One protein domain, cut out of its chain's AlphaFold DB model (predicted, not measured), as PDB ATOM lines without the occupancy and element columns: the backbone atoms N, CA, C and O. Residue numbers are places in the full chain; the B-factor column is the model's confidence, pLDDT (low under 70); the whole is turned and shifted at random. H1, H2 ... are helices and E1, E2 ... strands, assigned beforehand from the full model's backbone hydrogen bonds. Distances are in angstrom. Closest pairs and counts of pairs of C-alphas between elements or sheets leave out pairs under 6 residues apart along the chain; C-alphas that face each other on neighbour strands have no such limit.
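What this domain is: This is residues 176 to 340 of the 350 residues of an uncharacterized protein of Bacteroidetes bacterium HGW-Bacteroidetes-21 (UniProt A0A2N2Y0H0). The domain is an elongated, two-layer sandwich: the strongly twisted sheet E1 E2 E4 E8 makes one layer, and two smaller sheets placed end to end, E7 E5 E10 E11 and E6 E9 E12, make the other. H1 covers the sheet E7 E5 E10 E11 at one end of the long axis; the loop around Gly 293 lies at the other, and the short parallel pair E3 and E13 lies to the side. The printed part has 165 residues, with the order E1 E2 E3 E4 E5 E6 H1 E7 E8 E9 E10 E11 H2 E12 E13; the three larger sheets are antiparallel. The class is mostly strand, though under half of the residues are in named elements. It is compact, with a radius of gyration of the C-alphas of 16.6 A and spans of 53 by 31 by 26 A.

Where its parts are: E1, residues 176 to 180, begins at C-alpha 176 (-33.749, -36.439, -44.770). E2 is 184 to 189, 16.1 A; E3 192 to 194; E4 202 to 209, 22.8 A; E5 215 to 218; E6 227 to 234, 20.7 A, which bends by 51 degrees at residue 230. H1 is 255 to 263, 12.6 A; E7 268 to 270; E8 275 to 281, 20.2 A; E9 297 to 303, 19.3 A; E10 305 to 309; E11 314 to 318; H2 324 to 327; E12 328 to 332. E13, 337 to 339, ends at C-alpha 339 (-40.924, -45.925, -29.029).

How they stand to each other: E1 and E2 form a hairpin, with N 176 and O 188 2.8 A apart. E4 is antiparallel to E2, N 187 to O 206 2.8 A, and to E8, N 207 to O 276 2.8 A. The three larger sheets are a stack of sheets, face to face in turn. E1 E2 E4 E8 faces E7 E5 E10 E11 at 9.9 A, planes 13 degrees apart, and E6 E9 E12 at 9.6 A, planes 40 degrees apart. E9 runs on into E10 at 58 degrees. N 216 and O 309 join E5 and E10 within hydrogen-bond range, 2.7 A. H1 is on that sheet at a height of 9.0 A; its closest C-alphas to E5 are Tyr 262 and Gly 216, 5.9 A. E6 pairs with E9, N 229 to O 301 2.8 A. H2 stands at the level of the sheet E6 E9 E12. E3 and E13 are parallel, N 338 to O 192 2.9 A. In H1 every O i to N i+4 pair is within range; H2 is too short for one.

The domain as a whole: The C-alphas farthest apart, Lys 263 and Gly 293, are 53.3 A apart. The printed part has no cut. The long links are E6 to H1 and E8 to E9. The mean pLDDT of the printed part is 88.9; residues 242, 286, 291 to 293 and 320 to 325 are under 70.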
ATOM      1  N   HIS A 176     -33.709 -37.625 -43.925       90.50
ATOM      2  CA  HIS A 176     -33.749 -36.439 -44.770       90.50
ATOM      3  C   HIS A 176     -32.576 -35.534 -44.399       90.50
ATOM      4  O   HIS A 176     -32.427 -35.162 -43.237       90.50
ATOM      5  N   LEU A 177     -31.714 -35.231 -45.369       91.69
ATOM      6  CA  LEU A 177     -30.587 -34.319 -45.192       91.69
ATOM      7  C   LEU A 177     -31.118 -32.884 -45.142       91.69
ATOM      8  O   LEU A 177     -31.591 -32.388 -46.155       91.69
ATOM      9  N   ILE A 178     -31.008 -32.234 -43.984       92.56
ATOM     10  CA  ILE A 178     -31.472 -30.850 -43.769       92.56
ATOM     11  C   ILE A 178     -30.330 -29.834 -43.808       92.56
ATOM     12  O   ILE A 178     -30.556 -28.631 -43.852       92.56
ATOM     13  N   PHE A 179     -29.082 -30.305 -43.744       92.25
ATOM     14  CA  PHE A 179     -27.909 -29.447 -43.855       92.25
ATOM     15  C   PHE A 179     -26.667 -30.248 -44.243       92.25
ATOM     16  O   PHE A 179     -26.388 -31.298 -43.659       92.25
ATOM     17  N   ARG A 180     -25.864 -29.705 -45.164       93.12
ATOM     18  CA  ARG A 180     -24.516 -30.189 -45.481       93.12
ATOM     19  C   ARG A 180     -23.529 -29.031 -45.383       93.12
ATOM     20  O   ARG A 180     -23.618 -28.076 -46.147       93.12
ATOM     21  N   GLY A 181     -22.586 -29.147 -44.457       92.31
ATOM     22  CA  GLY A 181     -21.526 -28.171 -44.242       92.31
ATOM     23  C   GLY A 181     -20.142 -28.671 -44.649       92.31
ATOM     24  O   GLY A 181     -19.987 -29.622 -45.413       92.31
ATOM     25  N   MET A 182     -19.117 -28.029 -44.096       94.38
ATOM     26  CA  MET A 182     -17.709 -28.416 -44.178       94.38
ATOM     27  C   MET A 182     -17.295 -29.395 -43.073       94.38
ATOM     28  O   MET A 182     -16.315 -30.128 -43.238       94.38
ATOM     29  N   LEU A 183     -17.956 -29.358 -41.907       97.00
ATOM     30  CA  LEU A 183     -17.615 -30.222 -40.772       97.00
ATOM     31  C   LEU A 183     -18.609 -31.368 -40.598       97.00
ATOM     32  O   LEU A 183     -18.193 -32.473 -40.242       97.00
ATOM     33  N   ALA A 184     -19.895 -31.116 -40.836       97.69
ATOM     34  CA  ALA A 184     -20.939 -32.099 -40.594       97.69
ATOM     35  C   ALA A 184     -22.043 -32.112 -41.658       97.69
ATOM     36  O   ALA A 184     -22.337 -31.109 -42.308       97.69
ATOM     37  N   GLU A 185     -22.694 -33.266 -41.764       96.88
ATOM     38  CA  GLU A 185     -24.024 -33.417 -42.353       96.88
ATOM     39  C   GLU A 185     -25.041 -33.591 -41.228       96.88
ATOM     40  O   GLU A 185     -24.746 -34.228 -40.210       96.88
ATOM     41  N   ILE A 186     -26.235 -33.031 -41.402       96.56
ATOM     42  CA  ILE A 186     -27.319 -33.158 -40.435       96.56
ATOM     43  C   ILE A 186     -28.530 -33.745 -41.124       96.56
ATOM     44  O   ILE A 186     -29.011 -33.232 -42.134       96.56
ATOM     45  N   TYR A 187     -29.027 -34.809 -40.519       96.00
ATOM     46  CA  TYR A 187     -30.181 -35.546 -40.972       96.00
ATOM     47  C   TYR A 187     -31.288 -35.475 -39.940       96.00
ATOM     48  O   TYR A 187     -31.039 -35.378 -38.736       96.00
ATOM     49  N   VAL A 188     -32.511 -35.600 -40.419       94.94
ATOM     50  CA  VAL A 188     -33.688 -35.848 -39.601       94.94
ATOM     51  C   VAL A 188     -34.313 -37.162 -40.032       94.94
ATOM     52  O   VAL A 188     -34.475 -37.430 -41.224       94.94
ATOM     53  N   GLU A 189     -34.638 -38.009 -39.065       94.25
ATOM     54  CA  GLU A 189     -35.348 -39.247 -39.360       94.25
ATOM     55  C   GLU A 189     -36.818 -38.924 -39.674       94.25
ATOM     56  O   GLU A 189     -37.484 -38.214 -38.919       94.25
ATOM     57  N   LYS A 190     -37.341 -39.455 -40.781       91.88
ATOM     58  CA  LYS A 190     -38.738 -39.358 -41.227       91.88
ATOM     59  C   LYS A 190     -39.642 -40.275 -40.394       91.88
ATOM     60  O   LYS A 190     -40.328 -41.153 -40.914       91.88
ATOM     61  N   ALA A 191     -39.604 -40.090 -39.082       91.56
ATOM     62  CA  ALA A 191     -40.404 -40.806 -38.105       91.56
ATOM     63  C   ALA A 191     -40.716 -39.891 -36.918       91.56
ATOM     64  O   ALA A 191     -39.949 -38.983 -36.591       91.56
ATOM     65  N   MET A 192     -41.832 -40.170 -36.254       93.19
ATOM     66  CA  MET A 192     -42.188 -39.537 -34.990       93.19
ATOM     67  C   MET A 192     -41.893 -40.489 -33.841       93.19
ATOM     68  O   MET A 192     -42.086 -41.701 -33.949       93.19
ATOM     69  N   TYR A 193     -41.428 -39.936 -32.731       94.00
ATOM     70  CA  TYR A 193     -41.128 -40.696 -31.530       94.00
ATOM     71  C   TYR A 193     -42.088 -40.340 -30.411       94.00
ATOM     72  O   TYR A 193     -42.438 -39.174 -30.224       94.00
ATOM     73  N   GLU A 194     -42.472 -41.355 -29.649       91.12
ATOM     74  CA  GLU A 194     -43.267 -41.198 -28.441       91.12
ATOM     75  C   GLU A 194     -42.460 -41.634 -27.223       91.12
ATOM     76  O   GLU A 194     -41.727 -42.628 -27.250       91.12
ATOM     77  N   ALA A 195     -42.612 -40.878 -26.141       89.31
ATOM     78  CA  ALA A 195     -42.023 -41.191 -24.853       89.31
ATOM     79  C   ALA A 195     -43.021 -40.818 -23.744       89.31
ATOM     80  O   ALA A 195     -43.584 -39.727 -23.804       89.31
ATOM     81  N   PRO A 196     -43.229 -41.666 -22.716       87.25
ATOM     82  CA  PRO A 196     -44.275 -41.453 -21.705       87.25
ATOM     83  C   PRO A 196     -44.212 -40.118 -20.948       87.25
ATOM     84  O   PRO A 196     -45.217 -39.683 -20.399       87.25
ATOM     85  N   LYS A 197     -43.032 -39.485 -20.886       89.81
ATOM     86  CA  LYS A 197     -42.806 -38.207 -20.195       89.81
ATOM     87  C   LYS A 197     -43.257 -36.985 -21.015       89.81
ATOM     88  O   LYS A 197     -43.416 -35.918 -20.435       89.81
ATOM     89  N   TYR A 198     -43.432 -37.127 -22.328       88.50
ATOM     90  CA  TYR A 198     -43.672 -36.008 -23.240       88.50
ATOM     91  C   TYR A 198     -45.076 -36.093 -23.828       88.50
ATOM     92  O   TYR A 198     -45.511 -37.150 -24.291       88.50
ATOM     93  N   GLU A 199     -45.789 -34.970 -23.799       87.38
ATOM     94  CA  GLU A 199     -47.137 -34.872 -24.362       87.38
ATOM     95  C   GLU A 199     -47.082 -34.800 -25.892       87.38
ATOM     96  O   GLU A 199     -47.921 -35.389 -26.580       87.38
ATOM     97  N   ASN A 200     -46.049 -34.147 -26.428       91.12
ATOM     98  CA  ASN A 200     -45.834 -33.994 -27.858       91.12
ATOM     99  C   ASN A 200     -44.959 -35.117 -28.433       91.12
ATOM    100  O   ASN A 200     -44.306 -35.885 -27.722       91.12
ATOM    101  N   PHE A 201     -44.949 -35.229 -29.763       92.38
ATOM    102  CA  PHE A 201     -44.014 -36.125 -30.439       92.38
ATOM    103  C   PHE A 201     -42.593 -35.553 -30.406       92.38
ATOM    104  O   PHE A 201     -42.380 -34.336 -30.364       92.38
ATOM    105  N   LEU A 202     -41.610 -36.447 -30.485       94.75
ATOM    106  CA  LEU A 202     -40.212 -36.092 -30.678       94.75
ATOM    107  C   LEU A 202     -39.765 -36.404 -32.108       94.75
ATOM    108  O   LEU A 202     -40.241 -37.353 -32.733       94.75
ATOM    109  N   MET A 203     -38.797 -35.637 -32.598       96.12
ATOM    110  CA  MET A 203     -38.044 -35.953 -33.812       96.12
ATOM    111  C   MET A 203     -36.587 -36.238 -33.480       96.12
ATOM    112  O   MET A 203     -36.018 -35.646 -32.559       96.12
ATOM    113  N   LYS A 204     -35.987 -37.146 -34.251       97.00
ATOM    114  CA  LYS A 204     -34.578 -37.515 -34.134       97.00
ATOM    115  C   LYS A 204     -33.749 -36.753 -35.155       97.00
ATOM    116  O   LYS A 204     -34.012 -36.833 -36.353       97.00
ATOM    117  N   PHE A 205     -32.702 -36.108 -34.668       97.38
ATOM    118  CA  PHE A 205     -31.700 -35.426 -35.469       97.38
ATOM    119  C   PHE A 205     -30.384 -36.182 -35.356       97.38
ATOM    120  O   PHE A 205     -29.956 -36.511 -34.249       97.38
ATOM    121  N   THR A 206     -29.739 -36.453 -36.485       97.81
ATOM    122  CA  THR A 206     -28.448 -37.139 -36.559       97.81
ATOM    123  C   THR A 206     -27.409 -36.190 -37.136       97.81
ATOM    124  O   THR A 206     -27.556 -35.704 -38.250       97.81
ATOM    125  N   ILE A 207     -26.337 -35.954 -36.386       98.25
ATOM    126  CA  ILE A 207     -25.173 -35.187 -36.821       98.25
ATOM    127  C   ILE A 207     -24.079 -36.181 -37.191       98.25
ATOM    128  O   ILE A 207     -23.606 -36.928 -36.331       98.25
ATOM    129  N   LYS A 208     -23.663 -36.177 -38.453       98.31
ATOM    130  CA  LYS A 208     -22.604 -37.034 -38.983       98.31
ATOM    131  C   LYS A 208     -21.348 -36.215 -39.230       98.31
ATOM    132  O   LYS A 208     -21.389 -35.211 -39.937       98.31
ATOM    133  N   ASN A 209     -20.224 -36.649 -38.668       98.44
ATOM    134  CA  ASN A 209     -18.945 -35.990 -38.901       98.44
ATOM    135  C   ASN A 209     -18.362 -36.406 -40.260       98.44
ATOM    136  O   ASN A 209     -17.919 -37.544 -40.427       98.44
ATOM    137  N   ILE A 210     -18.327 -35.466 -41.206       97.44
ATOM    138  CA  ILE A 210     -17.718 -35.647 -42.534       97.44
ATOM    139  C   ILE A 210     -16.290 -35.090 -42.615       97.44
ATOM    140  O   ILE A 210     -15.638 -35.190 -43.651       97.44
ATOM    141  N   ASN A 211     -15.787 -34.499 -41.530       97.44
ATOM    142  CA  ASN A 211     -14.422 -34.014 -41.440       97.44
ATOM    143  C   ASN A 211     -13.453 -35.144 -41.060       97.44
ATOM    144  O   ASN A 211     -13.762 -36.022 -40.257       97.44
ATOM    145  N   GLU A 212     -12.213 -35.057 -41.541       96.94
ATOM    146  CA  GLU A 212     -11.134 -35.991 -41.175       96.94
ATOM    147  C   GLU A 212     -10.676 -35.863 -39.710       96.94
ATOM    148  O   GLU A 212      -9.841 -36.634 -39.235       96.94
ATOM    149  N   LYS A 213     -11.189 -34.872 -38.970       98.19
ATOM    150  CA  LYS A 213     -10.871 -34.629 -37.558       98.19
ATOM    151  C   LYS A 213     -12.112 -34.759 -36.693       98.19
ATOM    152  O   LYS A 213     -13.228 -34.538 -37.145       98.19
ATOM    153  N   THR A 214     -11.906 -35.062 -35.413       98.69
ATOM    154  CA  THR A 214     -12.976 -34.990 -34.417       98.69
ATOM    155  C   THR A 214     -13.594 -33.595 -34.420       98.69
ATOM    156  O   THR A 214     -12.879 -32.592 -34.404       98.69
ATOM    157  N   ILE A 215     -14.921 -33.539 -34.409       98.69
ATOM    158  CA  ILE A 215     -15.683 -32.304 -34.237       98.69
ATOM    159  C   ILE A 215     -16.302 -32.278 -32.838       98.69
ATOM    160  O   ILE A 215     -16.512 -33.319 -32.220       98.69
ATOM    161  N   GLY A 216     -16.564 -31.086 -32.318       98.62
ATOM    162  CA  GLY A 216     -17.348 -30.845 -31.118       98.62
ATOM    163  C   GLY A 216     -18.575 -30.019 -31.467       98.62
ATOM    164  O   GLY A 216     -18.448 -28.998 -32.144       98.62
ATOM    165  N   VAL A 217     -19.736 -30.459 -30.991       98.31
ATOM    166  CA  VAL A 217     -21.027 -29.782 -31.165       98.31
ATOM    167  C   VAL A 217     -21.490 -29.225 -29.821       98.31
ATOM    168  O   VAL A 217     -21.482 -29.948 -28.818       98.31
ATOM    169  N   ASP A 218     -21.875 -27.949 -29.779       97.06
ATOM    170  CA  ASP A 218     -22.511 -27.372 -28.591       97.06
ATOM    171  C   ASP A 218     -24.006 -27.699 -28.567       97.06
ATOM    172  O   ASP A 218     -24.750 -27.289 -29.451       97.06
ATOM    173  N   LEU A 219     -24.421 -28.442 -27.542       96.69
ATOM    174  CA  LEU A 219     -25.812 -28.834 -27.287       96.69
ATOM    175  C   LEU A 219     -26.291 -28.342 -25.912       96.69
ATOM    176  O   LEU A 219     -27.259 -28.864 -25.368       96.69
ATOM    177  N   SER A 220     -25.567 -27.394 -25.304       93.69
ATOM    178  CA  SER A 220     -25.818 -26.963 -23.920       93.69
ATOM    179  C   SER A 220     -26.977 -25.978 -23.756       93.69
ATOM    180  O   SER A 220     -27.403 -25.745 -22.630       93.69
ATOM    181  N   ASP A 221     -27.485 -25.405 -24.846       92.38
ATOM    182  CA  ASP A 221     -28.592 -24.448 -24.831       92.38
ATOM    183  C   ASP A 221     -29.762 -25.006 -25.647       92.38
ATOM    184  O   ASP A 221     -29.639 -25.262 -26.849       92.38
ATOM    185  N   TYR A 222     -30.907 -25.176 -24.980       91.44
ATOM    186  CA  TYR A 222     -32.145 -25.676 -25.572       91.44
ATOM    187  C   TYR A 222     -32.585 -24.864 -26.799       91.44
ATOM    188  O   TYR A 222     -33.181 -25.431 -27.713       91.44
ATOM    189  N   TRP A 223     -32.285 -23.568 -26.849       88.69
ATOM    190  CA  TRP A 223     -32.668 -22.676 -27.944       88.69
ATOM    191  C   TRP A 223     -31.608 -22.578 -29.050       88.69
ATOM    192  O   TRP A 223     -31.805 -21.873 -30.037       88.69
ATOM    193  N   ARG A 224     -30.472 -23.277 -28.904       91.06
ATOM    194  CA  ARG A 224     -29.359 -23.290 -29.871       91.06
ATOM    195  C   ARG A 224     -29.068 -24.690 -30.401       91.06
ATOM    196  O   ARG A 224     -27.910 -25.069 -30.572       91.06
ATOM    197  N   VAL A 225     -30.130 -25.449 -30.635       94.69
ATOM    198  CA  VAL A 225     -30.088 -26.706 -31.383       94.69
ATOM    199  C   VAL A 225     -31.188 -26.700 -32.433       94.69
ATOM    200  O   VAL A 225     -32.110 -25.891 -32.347       94.69
ATOM    201  N   ILE A 226     -31.104 -27.589 -33.422       95.31
ATOM    202  CA  ILE A 226     -32.187 -27.763 -34.398       95.31
ATOM    203  C   ILE A 226     -33.368 -28.457 -33.722       95.31
ATOM    204  O   ILE A 226     -33.147 -29.405 -32.964       95.31
ATOM    205  N   TYR A 227     -34.589 -28.000 -34.002       94.31
ATOM    206  CA  TYR A 227     -35.835 -28.504 -33.423       94.31
ATOM    207  C   TYR A 227     -36.989 -28.488 -34.448       94.31
ATOM    208  O   TYR A 227     -36.950 -27.713 -35.403       94.31
ATOM    209  N   PRO A 228     -38.034 -29.315 -34.256       94.38
ATOM    210  CA  PRO A 228     -39.252 -29.226 -35.059       94.38
ATOM    211  C   PRO A 228     -40.103 -28.021 -34.639       94.38
ATOM    212  O   PRO A 228     -40.413 -27.872 -33.453       94.38
ATOM    213  N   ASN A 229     -40.486 -27.176 -35.600       91.56
ATOM    214  CA  ASN A 229     -41.221 -25.932 -35.362       91.56
ATOM    215  C   ASN A 229     -42.730 -26.081 -35.603       91.56
ATOM    216  O   ASN A 229     -43.507 -26.111 -34.649       91.56
ATOM    217  N   GLN A 230     -43.161 -26.211 -36.858       89.75
ATOM    218  CA  GLN A 230     -44.566 -26.408 -37.213       89.75
ATOM    219  C   GLN A 230     -44.774 -27.733 -37.927       89.75
ATOM    220  O   GLN A 230     -43.853 -28.289 -38.516       89.75
ATOM    221  N   TRP A 231     -46.008 -28.225 -37.908       91.88
ATOM    222  CA  TRP A 231     -46.416 -29.322 -38.770       91.88
ATOM    223  C   TRP A 231     -47.822 -29.086 -39.317       91.88
ATOM    224  O   TRP A 231     -48.613 -28.343 -38.736       91.88
ATOM    225  N   GLY A 232     -48.125 -29.733 -40.439       89.62
ATOM    226  CA  GLY A 232     -49.456 -29.744 -41.037       89.62
ATOM    227  C   GLY A 232     -49.717 -31.034 -41.808       89.62
ATOM    228  O   GLY A 232     -48.786 -31.782 -42.124       89.62
ATOM    229  N   LEU A 233     -50.994 -31.294 -42.088       90.56
ATOM    230  CA  LEU A 233     -51.431 -32.390 -42.949       90.56
ATOM    231  C   LEU A 233     -51.668 -31.853 -44.360       90.56
ATOM    232  O   LEU A 233     -52.289 -30.804 -44.522       90.56
ATOM    233  N   TYR A 234     -51.176 -32.571 -45.367       88.19
ATOM    234  CA  TYR A 234     -51.199 -32.112 -46.752       88.19
ATOM    235  C   TYR A 234     -51.578 -33.236 -47.722       88.19
ATOM    236  O   TYR A 234     -51.243 -34.412 -47.534       88.19
ATOM    237  N   GLU A 235     -52.260 -32.867 -48.807       86.06
ATOM    238  CA  GLU A 235     -52.552 -33.773 -49.926       86.06
ATOM    239  C   GLU A 235     -51.356 -33.937 -50.876       86.06
ATOM    240  O   GLU A 235     -51.212 -34.976 -51.525       86.06
ATOM    241  N   LYS A 236     -50.484 -32.921 -50.936       84.81
ATOM    242  CA  LYS A 236     -49.269 -32.865 -51.759       84.81
ATOM    243  C   LYS A 236     -48.017 -32.846 -50.869       84.81
ATOM    244  O   LYS A 236     -48.102 -32.403 -49.727       84.81
ATOM    245  N   PRO A 237     -46.844 -33.270 -51.372       86.38
ATOM    246  CA  PRO A 237     -45.595 -33.281 -50.606       86.38
ATOM    247  C   PRO A 237     -44.928 -31.893 -50.528       86.38
ATOM    248  O   PRO A 237     -43.708 -31.792 -50.535       86.38
ATOM    249  N   VAL A 238     -45.715 -30.815 -50.499       84.62
ATOM    250  CA  VAL A 238     -45.240 -29.426 -50.453       84.62
ATOM    251  C   VAL A 238     -46.219 -28.576 -49.640       84.62
ATOM    252  O   VAL A 238     -47.421 -28.850 -49.648       84.62
ATOM    253  N   ARG A 239     -45.712 -27.562 -48.928       81.44
ATOM    254  CA  ARG A 239     -46.551 -26.569 -48.238       81.44
ATOM    255  C   ARG A 239     -46.995 -25.510 -49.248       81.44
ATOM    256  O   ARG A 239     -46.167 -25.005 -49.994       81.44
ATOM    257  N   GLU A 240     -48.286 -25.192 -49.271       76.19
ATOM    258  CA  GLU A 240     -48.825 -24.130 -50.139       76.19
ATOM    259  C   GLU A 240     -48.812 -22.753 -49.443       76.19
ATOM    260  O   GLU A 240     -48.581 -21.756 -50.114       76.19
ATOM    261  N   ASP A 241     -48.959 -22.708 -48.110       73.88
ATOM    262  CA  ASP A 241     -48.910 -21.483 -47.297       73.88
ATOM    263  C   ASP A 241     -48.043 -21.672 -46.040       73.88
ATOM    264  O   ASP A 241     -48.182 -22.664 -45.307       73.88
ATOM    265  N   VAL A 242     -47.186 -20.686 -45.749       67.25
ATOM    266  CA  VAL A 242     -46.331 -20.655 -44.554       67.25
ATOM    267  C   VAL A 242     -46.579 -19.372 -43.765       67.25
ATOM    268  O   VAL A 242     -46.171 -18.278 -44.144       67.25
ATOM    269  N   ASN A 243     -47.262 -19.512 -42.630       75.88
ATOM    270  CA  ASN A 243     -47.392 -18.458 -41.629       75.88
ATOM    271  C   ASN A 243     -46.888 -19.000 -40.290       75.88
ATOM    272  O   ASN A 243     -47.610 -19.692 -39.565       75.88
ATOM    273  N   GLU A 244     -45.619 -18.731 -39.990       73.81
ATOM    274  CA  GLU A 244     -44.951 -19.299 -38.827       73.81
ATOM    275  C   GLU A 244     -44.096 -18.292 -38.065       73.81
ATOM    276  O   GLU A 244     -43.454 -17.413 -38.636       73.81
ATOM    277  N   GLN A 245     -44.092 -18.436 -36.738       77.00
ATOM    278  CA  GLN A 245     -43.142 -17.737 -35.884       77.00
ATOM    279  C   GLN A 245     -41.853 -18.555 -35.825       77.00
ATOM    280  O   GLN A 245     -41.878 -19.743 -35.503       77.00
ATOM    281  N   GLN A 246     -40.733 -17.906 -36.123       78.38
ATOM    282  CA  GLN A 246     -39.409 -18.523 -36.120       78.38
ATOM    283  C   GLN A 246     -38.547 -17.883 -35.030       78.38
ATOM    284  O   GLN A 246     -38.637 -16.679 -34.771       78.38
ATOM    285  N   ILE A 247     -37.685 -18.677 -34.393       77.19
ATOM    286  CA  ILE A 247     -36.671 -18.139 -33.482       77.19
ATOM    287  C   ILE A 247     -35.547 -17.561 -34.330       77.19
ATOM    288  O   ILE A 247     -34.867 -18.303 -35.031       77.19
ATOM    289  N   ILE A 248     -35.325 -16.251 -34.234       76.62
ATOM    290  CA  ILE A 248     -34.228 -15.579 -34.936       76.62
ATOM    291  C   ILE A 248     -32.890 -16.059 -34.337       76.62
ATOM    292  O   ILE A 248     -32.665 -15.875 -33.134       76.62
ATOM    293  N   PRO A 249     -31.991 -16.676 -35.128       75.06
ATOM    294  CA  PRO A 249     -30.679 -17.096 -34.675       75.06
ATOM    295  C   PRO A 249     -29.882 -15.920 -34.149       75.06
ATOM    296  O   PRO A 249     -29.964 -14.801 -34.649       75.06
ATOM    297  N   ASN A 250     -29.038 -16.203 -33.167       76.12
ATOM    298  CA  ASN A 250     -28.068 -15.217 -32.735       76.12
ATOM    299  C   ASN A 250     -26.949 -15.100 -33.785       76.12
ATOM    300  O   ASN A 250     -26.223 -16.067 -34.034       76.12
ATOM    301  N   GLU A 251     -26.815 -13.916 -34.378       74.25
ATOM    302  CA  GLU A 251     -25.727 -13.573 -35.301       74.25
ATOM    303  C   GLU A 251     -24.366 -13.519 -34.588       74.25
ATOM    304  O   GLU A 251     -23.348 -13.947 -35.136       74.25
ATOM    305  N   ASP A 252     -24.352 -13.085 -33.324       76.31
ATOM    306  CA  ASP A 252     -23.137 -12.881 -32.540       76.31
ATOM    307  C   ASP A 252     -22.876 -14.054 -31.591       76.31
ATOM    308  O   ASP A 252     -23.316 -14.117 -30.437       76.31
ATOM    309  N   PHE A 253     -22.102 -15.015 -32.089       81.56
ATOM    310  CA  PHE A 253     -21.632 -16.156 -31.318       81.56
ATOM    311  C   PHE A 253     -20.165 -16.010 -30.878       81.56
ATOM    312  O   PHE A 253     -19.272 -15.770 -31.697       81.56
ATOM    313  N   ASP A 254     -19.883 -16.230 -29.584       89.50
ATOM    314  CA  ASP A 254     -18.514 -16.216 -29.045       89.50
ATOM    315  C   ASP A 254     -17.699 -17.421 -29.560       89.50
ATOM    316  O   ASP A 254     -17.651 -18.511 -28.985       89.50
ATOM    317  N   LYS A 255     -16.966 -17.190 -30.648       92.56
ATOM    318  CA  LYS A 255     -16.036 -18.153 -31.254       92.56
ATOM    319  C   LYS A 255     -14.978 -18.669 -30.268       92.56
ATOM    320  O   LYS A 255     -14.539 -19.819 -30.377       92.56
ATOM    321  N   ASN A 256     -14.545 -17.845 -29.310       94.44
ATOM    322  CA  ASN A 256     -13.558 -18.244 -28.308       94.44
ATOM    323  C   ASN A 256     -14.173 -19.169 -27.259       94.44
ATOM    324  O   ASN A 256     -13.504 -20.100 -26.807       94.44
ATOM    325  N   PHE A 257     -15.441 -18.963 -26.909       93.50
ATOM    326  CA  PHE A 257     -16.189 -19.881 -26.058       93.50
ATOM    327  C   PHE A 257     -16.223 -21.296 -26.642       93.50
ATOM    328  O   PHE A 257     -15.816 -22.227 -25.941       93.50
ATOM    329  N   LEU A 258     -16.559 -21.459 -27.930       95.31
ATOM    330  CA  LEU A 258     -16.574 -22.789 -28.560       95.31
ATOM    331  C   LEU A 258     -15.202 -23.455 -28.537       95.31
ATOM    332  O   LEU A 258     -15.072 -24.618 -28.162       95.31
ATOM    333  N   LYS A 259     -14.156 -22.704 -28.902       97.00
ATOM    334  CA  LYS A 259     -12.781 -23.214 -28.924       97.00
ATOM    335  C   LYS A 259     -12.310 -23.641 -27.535       97.00
ATOM    336  O   LYS A 259     -11.628 -24.658 -27.417       97.00
ATOM    337  N   ARG A 260     -12.658 -22.889 -26.482       97.81
ATOM    338  CA  ARG A 260     -12.342 -23.259 -25.091       97.81
ATOM    339  C   ARG A 260     -13.053 -24.551 -24.692       97.81
ATOM    340  O   ARG A 260     -12.371 -25.464 -24.233       97.81
ATOM    341  N   LYS A 261     -14.367 -24.655 -24.926       98.00
ATOM    342  CA  LYS A 261     -15.137 -25.873 -24.631       98.00
ATOM    343  C   LYS A 261     -14.607 -27.086 -25.402       98.00
ATOM    344  O   LYS A 261     -14.425 -28.150 -24.819       98.00
ATOM    345  N   TYR A 262     -14.267 -26.917 -26.683       98.25
ATOM    346  CA  TYR A 262     -13.672 -27.975 -27.506       98.25
ATOM    347  C   TYR A 262     -12.346 -28.479 -26.922       98.25
ATOM    348  O   TYR A 262     -12.167 -29.680 -26.733       98.25
ATOM    349  N   LYS A 263     -11.427 -27.567 -26.567       98.06
ATOM    350  CA  LYS A 263     -10.135 -27.926 -25.950       98.06
ATOM    351  C   LYS A 263     -10.305 -28.689 -24.636       98.06
ATOM    352  O   LYS A 263      -9.518 -29.586 -24.354       98.06
ATOM    353  N   LYS A 264     -11.329 -28.340 -23.855       98.38
ATOM    354  CA  LYS A 264     -11.672 -29.004 -22.593       98.38
ATOM    355  C   LYS A 264     -12.530 -30.265 -22.762       98.38
ATOM    356  O   LYS A 264     -12.801 -30.928 -21.770       98.38
ATOM    357  N   LYS A 265     -12.929 -30.616 -23.994       98.06
ATOM    358  CA  LYS A 265     -13.860 -31.719 -24.309       98.06
ATOM    359  C   LYS A 265     -15.219 -31.591 -23.602       98.06
ATOM    360  O   LYS A 265     -15.841 -32.589 -23.264       98.06
ATOM    361  N   GLU A 266     -15.674 -30.357 -23.398       98.06
ATOM    362  CA  GLU A 266     -16.985 -30.033 -22.811       98.06
ATOM    363  C   GLU A 266     -18.111 -30.026 -23.867       98.06
ATOM    364  O   GLU A 266     -19.283 -29.902 -23.527       98.06
ATOM    365  N   LEU A 267     -17.764 -30.127 -25.155       98.00
ATOM    366  CA  LEU A 267     -18.717 -30.276 -26.259       98.00
ATOM    367  C   LEU A 267     -19.052 -31.748 -26.498       98.00
ATOM    368  O   LEU A 267     -18.306 -32.643 -26.091       98.00
ATOM    369  N   ARG A 268     -20.123 -32.014 -27.254       98.19
ATOM    370  CA  ARG A 268     -20.365 -33.364 -27.761       98.19
ATOM    371  C   ARG A 268     -19.342 -33.687 -28.846       98.19
ATOM    372  O   ARG A 268     -19.440 -33.185 -29.961       98.19
ATOM    373  N   MET A 269     -18.360 -34.513 -28.499       98.62
ATOM    374  CA  MET A 269     -17.280 -34.908 -29.404       98.62
ATOM    375  C   MET A 269     -17.728 -36.056 -30.320       98.62
ATOM    376  O   MET A 269     -18.226 -37.065 -29.825       98.62
ATOM    377  N   ILE A 270     -17.517 -35.920 -31.630       98.50
ATOM    378  CA  ILE A 270     -17.874 -36.911 -32.659       98.50
ATOM    379  C   ILE A 270     -16.620 -37.196 -33.493       98.50
ATOM    380  O   ILE A 270     -16.052 -36.268 -34.077       98.50
ATOM    381  N   LYS A 271     -16.126 -38.441 -33.520       98.69
ATOM    382  CA  LYS A 271     -14.906 -38.782 -34.282       98.69
ATOM    383  C   LYS A 271     -15.170 -38.799 -35.797       98.69
ATOM    384  O   LYS A 271     -16.332 -38.791 -36.195       98.69
ATOM    385  N   PRO A 272     -14.125 -38.796 -36.648       98.62
ATOM    386  CA  PRO A 272     -14.297 -38.889 -38.100       98.62
ATOM    387  C   PRO A 272     -15.147 -40.096 -38.500       98.62
ATOM    388  O   PRO A 272     -14.893 -41.206 -38.030       98.62
ATOM    389  N   GLY A 273     -16.161 -39.871 -39.337       96.44
ATOM    390  CA  GLY A 273     -17.084 -40.909 -39.805       96.44
ATOM    391  C   GLY A 273     -18.105 -41.402 -38.771       96.44
ATOM    392  O   GLY A 273     -19.003 -42.153 -39.139       96.44
ATOM    393  N   GLU A 274     -18.009 -40.990 -37.501       98.31
ATOM    394  CA  GLU A 274     -19.033 -41.287 -36.497       98.31
ATOM    395  C   GLU A 274     -20.239 -40.345 -36.640       98.31
ATOM    396  O   GLU A 274     -20.142 -39.218 -37.143       98.31
ATOM    397  N   SER A 275     -21.375 -40.811 -36.122       98.19
ATOM    398  CA  SER A 275     -22.607 -40.038 -36.008       98.19
ATOM    399  C   SER A 275     -23.047 -39.932 -34.554       98.19
ATOM    400  O   SER A 275     -22.778 -40.804 -33.726       98.19
ATOM    401  N   PHE A 276     -23.770 -38.864 -34.243       97.94
ATOM    402  CA  PHE A 276     -24.439 -38.671 -32.967       97.94
ATOM    403  C   PHE A 276     -25.888 -38.266 -33.197       97.94
ATOM    404  O   PHE A 276     -26.146 -37.346 -33.969       97.94
ATOM    405  N   SER A 277     -26.816 -38.909 -32.491       97.69
ATOM    406  CA  SER A 277     -28.232 -38.562 -32.566       97.69
ATOM    407  C   SER A 277     -28.738 -37.972 -31.257       97.69
ATOM    408  O   SER A 277     -28.358 -38.418 -30.172       97.69
ATOM    409  N   TYR A 278     -29.629 -36.994 -31.376       97.81
ATOM    410  CA  TYR A 278     -30.394 -36.436 -30.269       97.81
ATOM    411  C   TYR A 278     -31.857 -36.261 -30.672       97.81
ATOM    412  O   TYR A 278     -32.200 -36.270 -31.855       97.81
ATOM    413  N   TYR A 279     -32.711 -36.104 -29.672       97.38
ATOM    414  CA  TYR A 279     -34.145 -35.953 -29.839       97.38
ATOM    415  C   TYR A 279     -34.599 -34.585 -29.354       97.38
ATOM    416  O   TYR A 279     -34.080 -34.045 -28.369       97.38
ATOM    417  N   ARG A 280     -35.590 -34.039 -30.056       96.12
ATOM    418  CA  ARG A 280     -36.278 -32.808 -29.678       96.12
ATOM    419  C   ARG A 280     -37.767 -32.997 -29.745       96.12
ATOM    420  O   ARG A 280     -38.286 -33.476 -30.749       96.12
ATOM    421  N   GLU A 281     -38.415 -32.577 -28.674       94.25
ATOM    422  CA  GLU A 281     -39.855 -32.428 -28.628       94.25
ATOM    423  C   GLU A 281     -40.294 -31.292 -29.560       94.25
ATOM    424  O   GLU A 281     -39.618 -30.262 -29.681       94.25
ATOM    425  N   TRP A 282     -41.425 -31.497 -30.230       91.12
ATOM    426  CA  TRP A 282     -42.139 -30.427 -30.911       91.12
ATOM    427  C   TRP A 282     -42.630 -29.392 -29.900       91.12
ATOM    428  O   TRP A 282     -43.388 -29.697 -28.986       91.12
ATOM    429  N   ASN A 283     -42.173 -28.150 -30.063       78.06
ATOM    430  CA  ASN A 283     -42.374 -27.068 -29.092       78.06
ATOM    431  C   ASN A 283     -43.703 -26.305 -29.294       78.06
ATOM    432  O   ASN A 283     -43.881 -25.217 -28.748       78.06
ATOM    433  N   GLY A 284     -44.616 -26.835 -30.112       77.81
ATOM    434  CA  GLY A 284     -45.939 -26.254 -30.329       77.81
ATOM    435  C   GLY A 284     -46.985 -26.747 -29.327       77.81
ATOM    436  O   GLY A 284     -46.769 -27.686 -28.563       77.81
ATOM    437  N   SER A 285     -48.147 -26.097 -29.349       70.25
ATOM    438  CA  SER A 285     -49.360 -26.547 -28.666       70.25
ATOM    439  C   SER A 285     -50.330 -27.134 -29.690       70.25
ATOM    440  O   SER A 285     -50.594 -26.488 -30.707       70.25
ATOM    441  N   GLY A 286     -50.901 -28.307 -29.431       69.69
ATOM    442  CA  GLY A 286     -51.937 -28.885 -30.287       69.69
ATOM    443  C   GLY A 286     -52.076 -30.388 -30.097       69.69
ATOM    444  O   GLY A 286     -51.248 -31.022 -29.448       69.69
ATOM    445  N   GLU A 287     -53.134 -30.963 -30.665       72.69
ATOM    446  CA  GLU A 287     -53.272 -32.418 -30.727       72.69
ATOM    447  C   GLU A 287     -52.199 -33.011 -31.643       72.69
ATOM    448  O   GLU A 287     -51.799 -32.387 -32.622       72.69
ATOM    449  N   LYS A 288     -51.744 -34.235 -31.363       72.19
ATOM    450  CA  LYS A 288     -50.835 -34.957 -32.262       72.19
ATOM    451  C   LYS A 288     -51.461 -35.119 -33.660       72.19
ATOM    452  O   LYS A 288     -52.683 -35.254 -33.761       72.19
ATOM    453  N   PRO A 289     -50.653 -35.183 -34.735       72.12
ATOM    454  CA  PRO A 289     -51.159 -35.438 -36.079       72.12
ATOM    455  C   PRO A 289     -51.879 -36.788 -36.149       72.12
ATOM    456  O   PRO A 289     -51.263 -37.855 -36.121       72.12
ATOM    457  N   VAL A 290     -53.202 -36.738 -36.287       72.44
ATOM    458  CA  VAL A 290     -54.034 -37.899 -36.608       72.44
ATOM    459  C   VAL A 290     -54.535 -37.719 -38.034       72.44
ATOM    460  O   VAL A 290     -55.332 -36.823 -38.302       72.44
ATOM    461  N   LEU A 291     -54.072 -38.569 -38.949       66.38
ATOM    462  CA  LEU A 291     -54.569 -38.607 -40.325       66.38
ATOM    463  C   LEU A 291     -56.036 -39.069 -40.306       66.38
ATOM    464  O   LEU A 291     -56.320 -40.171 -39.834       66.38
ATOM    465  N   LYS A 292     -56.969 -38.219 -40.759       62.66
ATOM    466  CA  LYS A 292     -58.424 -38.466 -40.675       62.66
ATOM    467  C   LYS A 292     -59.159 -38.394 -42.024       62.66
ATOM    468  O   LYS A 292     -60.363 -38.645 -42.035       62.66
ATOM    469  N   GLY A 293     -58.488 -38.089 -43.138       67.19
ATOM    470  CA  GLY A 293     -59.145 -37.843 -44.425       67.19
ATOM    471  C   GLY A 293     -58.308 -38.217 -45.654       67.19
ATOM    472  O   GLY A 293     -57.816 -39.339 -45.769       67.19
ATOM    473  N   THR A 294     -58.239 -37.293 -46.617       71.94
ATOM    474  CA  THR A 294     -57.558 -37.438 -47.918       71.94
ATOM    475  C   THR A 294     -56.063 -37.132 -47.858       71.94
ATOM    476  O   THR A 294     -55.360 -37.310 -48.856       71.94
ATOM    477  N   GLU A 295     -55.567 -36.675 -46.708       79.81
ATOM    478  CA  GLU A 295     -54.193 -36.237 -46.533       79.81
ATOM    479  C   GLU A 295     -53.228 -37.420 -46.642       79.81
ATOM    480  O   GLU A 295     -53.416 -38.484 -46.048       79.81
ATOM    481  N   LYS A 296     -52.166 -37.227 -47.424       85.69
ATOM    482  CA  LYS A 296     -51.176 -38.269 -47.733       85.69
ATOM    483  C   LYS A 296     -49.828 -37.998 -47.088       85.69
ATOM    484  O   LYS A 296     -48.979 -38.888 -47.075       85.69
ATOM    485  N   PHE A 297     -49.628 -36.790 -46.568       88.31
ATOM    486  CA  PHE A 297     -48.352 -36.332 -46.049       88.31
ATOM    487  C   PHE A 297     -48.539 -35.569 -44.742       88.31
ATOM    488  O   PHE A 297     -49.472 -34.780 -44.596       88.31
ATOM    489  N   VAL A 298     -47.603 -35.768 -43.818       91.12
ATOM    490  CA  VAL A 298     -47.321 -34.806 -42.756       91.12
ATOM    491  C   VAL A 298     -46.053 -34.076 -43.130       91.12
ATOM    492  O   VAL A 298     -45.029 -34.709 -43.376       91.12
ATOM    493  N   ILE A 299     -46.115 -32.753 -43.177       92.06
ATOM    494  CA  ILE A 299     -44.934 -31.931 -43.417       92.06
ATOM    495  C   ILE A 299     -44.602 -31.222 -42.118       92.06
ATOM    496  O   ILE A 299     -45.476 -30.585 -41.532       92.06
ATOM    497  N   ILE A 300     -43.357 -31.360 -41.670       92.50
ATOM    498  CA  ILE A 300     -42.847 -30.752 -40.441       92.50
ATOM    499  C   ILE A 300     -41.722 -29.798 -40.821       92.50
ATOM    500  O   ILE A 300     -40.762 -30.226 -41.456       92.50
ATOM    501  N   THR A 301     -41.807 -28.527 -40.436       92.38
ATOM    502  CA  THR A 301     -40.667 -27.616 -40.566       92.38
ATOM    503  C   THR A 301     -39.684 -27.802 -39.431       92.38
ATOM    504  O   THR A 301     -40.064 -27.985 -38.270       92.38
ATOM    505  N   VAL A 302     -38.400 -27.761 -39.774       93.19
ATOM    506  CA  VAL A 302     -37.301 -27.781 -38.814       93.19
ATOM    507  C   VAL A 302     -36.547 -26.460 -38.837       93.19
ATOM    508  O   VAL A 302     -36.177 -25.942 -39.890       93.19
ATOM    509  N   ASP A 303     -36.292 -25.953 -37.638       92.31
ATOM    510  CA  ASP A 303     -35.710 -24.639 -37.399       92.31
ATOM    511  C   ASP A 303     -34.533 -24.741 -36.436       92.31
ATOM    512  O   ASP A 303     -34.255 -25.785 -35.846       92.31
ATOM    513  N   GLY A 304     -33.866 -23.608 -36.235       92.38
ATOM    514  CA  GLY A 304     -32.861 -23.429 -35.203       92.38
ATOM    515  C   GLY A 304     -31.460 -23.287 -35.770       92.38
ATOM    516  O   GLY A 304     -31.243 -22.932 -36.933       92.38
ATOM    517  N   GLN A 305     -30.485 -23.517 -34.899       93.50
ATOM    518  CA  GLN A 305     -29.076 -23.365 -35.223       93.50
ATOM    519  C   GLN A 305     -28.215 -24.338 -34.426       93.50
ATOM    520  O   GLN A 305     -28.618 -24.772 -33.354       93.50
ATOM    521  N   LEU A 306     -27.022 -24.651 -34.930       95.44
ATOM    522  CA  LEU A 306     -26.004 -25.426 -34.218       95.44
ATOM    523  C   LEU A 306     -24.633 -24.778 -34.377       95.44
ATOM    524  O   LEU A 306     -24.337 -24.155 -35.394       95.44
ATOM    525  N   PHE A 307     -23.773 -24.989 -33.384       96.38
ATOM    526  CA  PHE A 307     -22.395 -24.512 -33.394       96.38
ATOM    527  C   PHE A 307     -21.431 -25.696 -33.341       96.38
ATOM    528  O   PHE A 307     -21.428 -26.470 -32.379       96.38
ATOM    529  N   ILE A 308     -20.603 -25.825 -34.377       97.75
ATOM    530  CA  ILE A 308     -19.721 -26.971 -34.605       97.75
ATOM    531  C   ILE A 308     -18.278 -26.483 -34.775       97.75
ATOM    532  O   ILE A 308     -18.007 -25.444 -35.377       97.75
ATOM    533  N   THR A 309     -17.308 -27.220 -34.229       98.12
ATOM    534  CA  THR A 309     -15.881 -26.916 -34.413       98.12
ATOM    535  C   THR A 309     -15.012 -28.161 -34.406       98.12
ATOM    536  O   THR A 309     -15.291 -29.102 -33.679       98.12
ATOM    537  N   ASN A 310     -13.894 -28.144 -35.130       98.19
ATOM    538  CA  ASN A 310     -12.800 -29.114 -34.958       98.19
ATOM    539  C   ASN A 310     -11.588 -28.502 -34.221       98.19
ATOM    540  O   ASN A 310     -10.458 -28.982 -34.321       98.19
ATOM    541  N   GLY A 311     -11.794 -27.369 -33.538       96.81
ATOM    542  CA  GLY A 311     -10.765 -26.576 -32.866       96.81
ATOM    543  C   GLY A 311     -10.041 -25.570 -33.770       96.81
ATOM    544  O   GLY A 311      -9.558 -24.550 -33.268       96.81
ATOM    545  N   LYS A 312      -9.997 -25.807 -35.090       95.38
ATOM    546  CA  LYS A 312      -9.454 -24.865 -36.085       95.38
ATOM    547  C   LYS A 312     -10.575 -24.106 -36.791       95.38
ATOM    548  O   LYS A 312     -10.598 -22.876 -36.748       95.38
ATOM    549  N   LEU A 313     -11.479 -24.851 -37.419       95.94
ATOM    550  CA  LEU A 313     -12.640 -24.353 -38.143       95.94
ATOM    551  C   LEU A 313     -13.838 -24.220 -37.206       95.94
ATOM    552  O   LEU A 313     -13.940 -24.921 -36.196       95.94
ATOM    553  N   LEU A 314     -14.722 -23.296 -37.552       95.25
ATOM    554  CA  LEU A 314     -15.976 -23.022 -36.870       95.25
ATOM    555  C   LEU A 314     -17.063 -23.037 -37.934       95.25
ATOM    556  O   LEU A 314     -16.899 -22.403 -38.972       95.25
ATOM    557  N   GLU A 315     -18.142 -23.745 -37.656       94.44
ATOM    558  CA  GLU A 315     -19.295 -23.864 -38.529       94.44
ATOM    559  C   GLU A 315     -20.543 -23.537 -37.716       94.44
ATOM    560  O   GLU A 315     -20.745 -24.077 -36.624       94.44
ATOM    561  N   GLN A 316     -21.342 -22.604 -38.229       93.75
ATOM    562  CA  GLN A 316     -22.653 -22.280 -37.689       93.75
ATOM    563  C   GLN A 316     -23.691 -22.789 -38.677       93.75
ATOM    564  O   GLN A 316     -23.739 -22.345 -39.820       93.75
ATOM    565  N   VAL A 317     -24.518 -23.713 -38.216       92.69
ATOM    566  CA  VAL A 317     -25.682 -24.183 -38.956       92.69
ATOM    567  C   VAL A 317     -26.826 -23.242 -38.641       92.69
ATOM    568  O   VAL A 317     -27.081 -22.997 -37.463       92.69
ATOM    569  N   LYS A 318     -27.510 -22.720 -39.659       91.00
ATOM    570  CA  LYS A 318     -28.715 -21.897 -39.504       91.00
ATOM    571  C   LYS A 318     -29.784 -22.407 -40.460       91.00
ATOM    572  O   LYS A 318     -29.572 -22.386 -41.667       91.00
ATOM    573  N   LEU A 319     -30.933 -22.805 -39.930       88.38
ATOM    574  CA  LEU A 319     -32.081 -23.233 -40.730       88.38
ATOM    575  C   LEU A 319     -33.136 -22.124 -40.786       88.38
ATOM    576  O   LEU A 319     -34.263 -22.353 -40.380       88.38
ATOM    577  N   LEU A 320     -32.767 -20.904 -41.205       69.00
ATOM    578  CA  LEU A 320     -33.713 -19.772 -41.294       69.00
ATOM    579  C   LEU A 320     -33.821 -19.087 -42.657       69.00
ATOM    580  O   LEU A 320     -34.739 -18.298 -42.861       69.00
ATOM    581  N   HIS A 321     -32.926 -19.404 -43.592       56.72
ATOM    582  CA  HIS A 321     -32.857 -18.739 -44.900       56.72
ATOM    583  C   HIS A 321     -32.626 -19.704 -46.063       56.72
ATOM    584  O   HIS A 321     -32.376 -19.261 -47.178       56.72
ATOM    585  N   ALA A 322     -32.690 -21.008 -45.804       51.81
ATOM    586  CA  ALA A 322     -32.795 -21.979 -46.878       51.81
ATOM    587  C   ALA A 322     -34.187 -21.841 -47.517       51.81
ATOM    588  O   ALA A 322     -35.131 -21.428 -46.829       51.81
ATOM    589  N   GLU A 323     -34.313 -22.158 -48.807       61.66
ATOM    590  CA  GLU A 323     -35.630 -22.255 -49.441       61.66
ATOM    591  C   GLU A 323     -36.527 -23.137 -48.559       61.66
ATOM    592  O   GLU A 323     -36.053 -24.108 -47.968       61.66
ATOM    593  N   GLU A 324     -37.813 -22.800 -48.407       65.38
ATOM    594  CA  GLU A 324     -38.716 -23.491 -47.464       65.38
ATOM    595  C   GLU A 324     -38.690 -25.021 -47.607       65.38
ATOM    596  O   GLU A 324     -38.885 -25.750 -46.634       65.38
ATOM    597  N   GLN A 325     -38.396 -25.495 -48.815       66.75
ATOM    598  CA  GLN A 325     -38.281 -26.903 -49.169       66.75
ATOM    599  C   GLN A 325     -37.145 -27.623 -48.420       66.75
ATOM    600  O   GLN A 325     -37.325 -28.771 -48.027       66.75
ATOM    601  N   ASP A 326     -36.034 -26.946 -48.120       71.50
ATOM    602  CA  ASP A 326     -34.884 -27.527 -47.402       71.50
ATOM    603  C   ASP A 326     -35.172 -27.724 -45.902       71.50
ATOM    604  O   ASP A 326     -34.508 -28.493 -45.204       71.50
ATOM    605  N   ARG A 327     -36.175 -27.002 -45.392       85.56
ATOM    606  CA  ARG A 327     -36.619 -27.022 -43.991       85.56
ATOM    607  C   ARG A 327     -37.787 -27.980 -43.779       85.56
ATOM    608  O   ARG A 327     -38.128 -28.285 -42.637       85.56
ATOM    609  N   ALA A 328     -38.448 -28.387 -44.860       90.56
ATOM    610  CA  ALA A 328     -39.695 -29.128 -44.842       90.56
ATOM    611  C   ALA A 328     -39.436 -30.638 -44.888       90.56
ATOM    612  O   ALA A 328     -39.173 -31.238 -45.929       90.56
ATOM    613  N   VAL A 329     -39.595 -31.289 -43.743       92.00
ATOM    614  CA  VAL A 329     -39.503 -32.741 -43.636       92.00
ATOM    615  C   VAL A 329     -40.839 -33.351 -44.029       92.00
ATOM    616  O   VAL A 329     -41.816 -33.267 -43.285       92.00
ATOM    617  N   VAL A 330     -40.884 -33.986 -45.199       90.62
ATOM    618  CA  VAL A 330     -42.088 -34.656 -45.708       90.62
ATOM    619  C   VAL A 330     -42.126 -36.116 -45.249       90.62
ATOM    620  O   VAL A 330     -41.284 -36.929 -45.648       90.62
ATOM    621  N   LEU A 331     -43.129 -36.455 -44.439       89.38
ATOM    622  CA  LEU A 331     -43.432 -37.805 -43.970       89.38
ATOM    623  C   LEU A 331     -44.663 -38.329 -44.727       89.38
ATOM    624  O   LEU A 331     -45.767 -37.827 -44.505       89.38
ATOM    625  N   PRO A 332     -44.520 -39.325 -45.616       85.56
ATOM    626  CA  PRO A 332     -45.670 -39.944 -46.260       85.56
ATOM    627  C   PRO A 332     -46.478 -40.780 -45.258       85.56
ATOM    628  O   PRO A 332     -45.931 -41.362 -44.322       85.56
ATOM    629  N   ALA A 333     -47.785 -40.868 -45.478       78.94
ATOM    630  CA  ALA A 333     -48.657 -41.776 -44.752       78.94
ATOM    631  C   ALA A 333     -48.387 -43.250 -45.147       78.94
ATOM    632  O   ALA A 333     -48.132 -43.526 -46.322       78.94
ATOM    633  N   PRO A 334     -48.501 -44.212 -44.208       82.62
ATOM    634  CA  PRO A 334     -48.775 -44.011 -42.785       82.62
ATOM    635  C   PRO A 334     -47.551 -43.464 -42.031       82.62
ATOM    636  O   PRO A 334     -46.423 -43.892 -42.267       82.62
ATOM    637  N   ILE A 335     -47.788 -42.552 -41.080       80.19
ATOM    638  CA  ILE A 335     -46.729 -42.011 -40.216       80.19
ATOM    639  C   ILE A 335     -46.150 -43.149 -39.374       80.19
ATOM    640  O   ILE A 335     -46.881 -43.868 -38.690       80.19
ATOM    641  N   VAL A 336     -44.828 -43.287 -39.395       82.56
ATOM    642  CA  VAL A 336     -44.124 -44.254 -38.553       82.56
ATOM    643  C   VAL A 336     -43.920 -43.652 -37.166       82.56
ATOM    644  O   VAL A 336     -43.143 -42.710 -37.005       82.56
ATOM    645  N   TYR A 337     -44.593 -44.232 -36.171       86.94
ATOM    646  CA  TYR A 337     -44.375 -43.937 -34.758       86.94
ATOM    647  C   TYR A 337     -43.424 -44.962 -34.140       86.94
ATOM    648  O   TYR A 337     -43.585 -46.169 -34.330       86.94
ATOM    649  N   LYS A 338     -42.420 -44.485 -33.404       92.44
ATOM    650  CA  LYS A 338     -41.418 -45.321 -32.736       92.44
ATOM    651  C   LYS A 338     -41.393 -45.033 -31.240       92.44
ATOM    652  O   LYS A 338     -41.476 -43.884 -30.815       92.44
ATOM    653  N   ALA A 339     -41.224 -46.083 -30.444       91.06
ATOM    654  CA  ALA A 339     -40.924 -45.925 -29.029       91.06
ATOM    655  C   ALA A 339     -39.488 -45.410 -28.863       91.06
ATOM    656  O   ALA A 339     -38.575 -45.828 -29.583       91.06
ATOM    657  N   LEU A 340     -39.294 -44.495 -27.920       91.38
ATOM    658  CA  LEU A 340     -37.969 -44.018 -27.559       91.38
ATOM    659  C   LEU A 340     -37.272 -45.012 -26.619       91.38
ATOM    660  O   LEU A 340     -37.877 -45.496 -25.668       91.38
TER     661      LEU A 340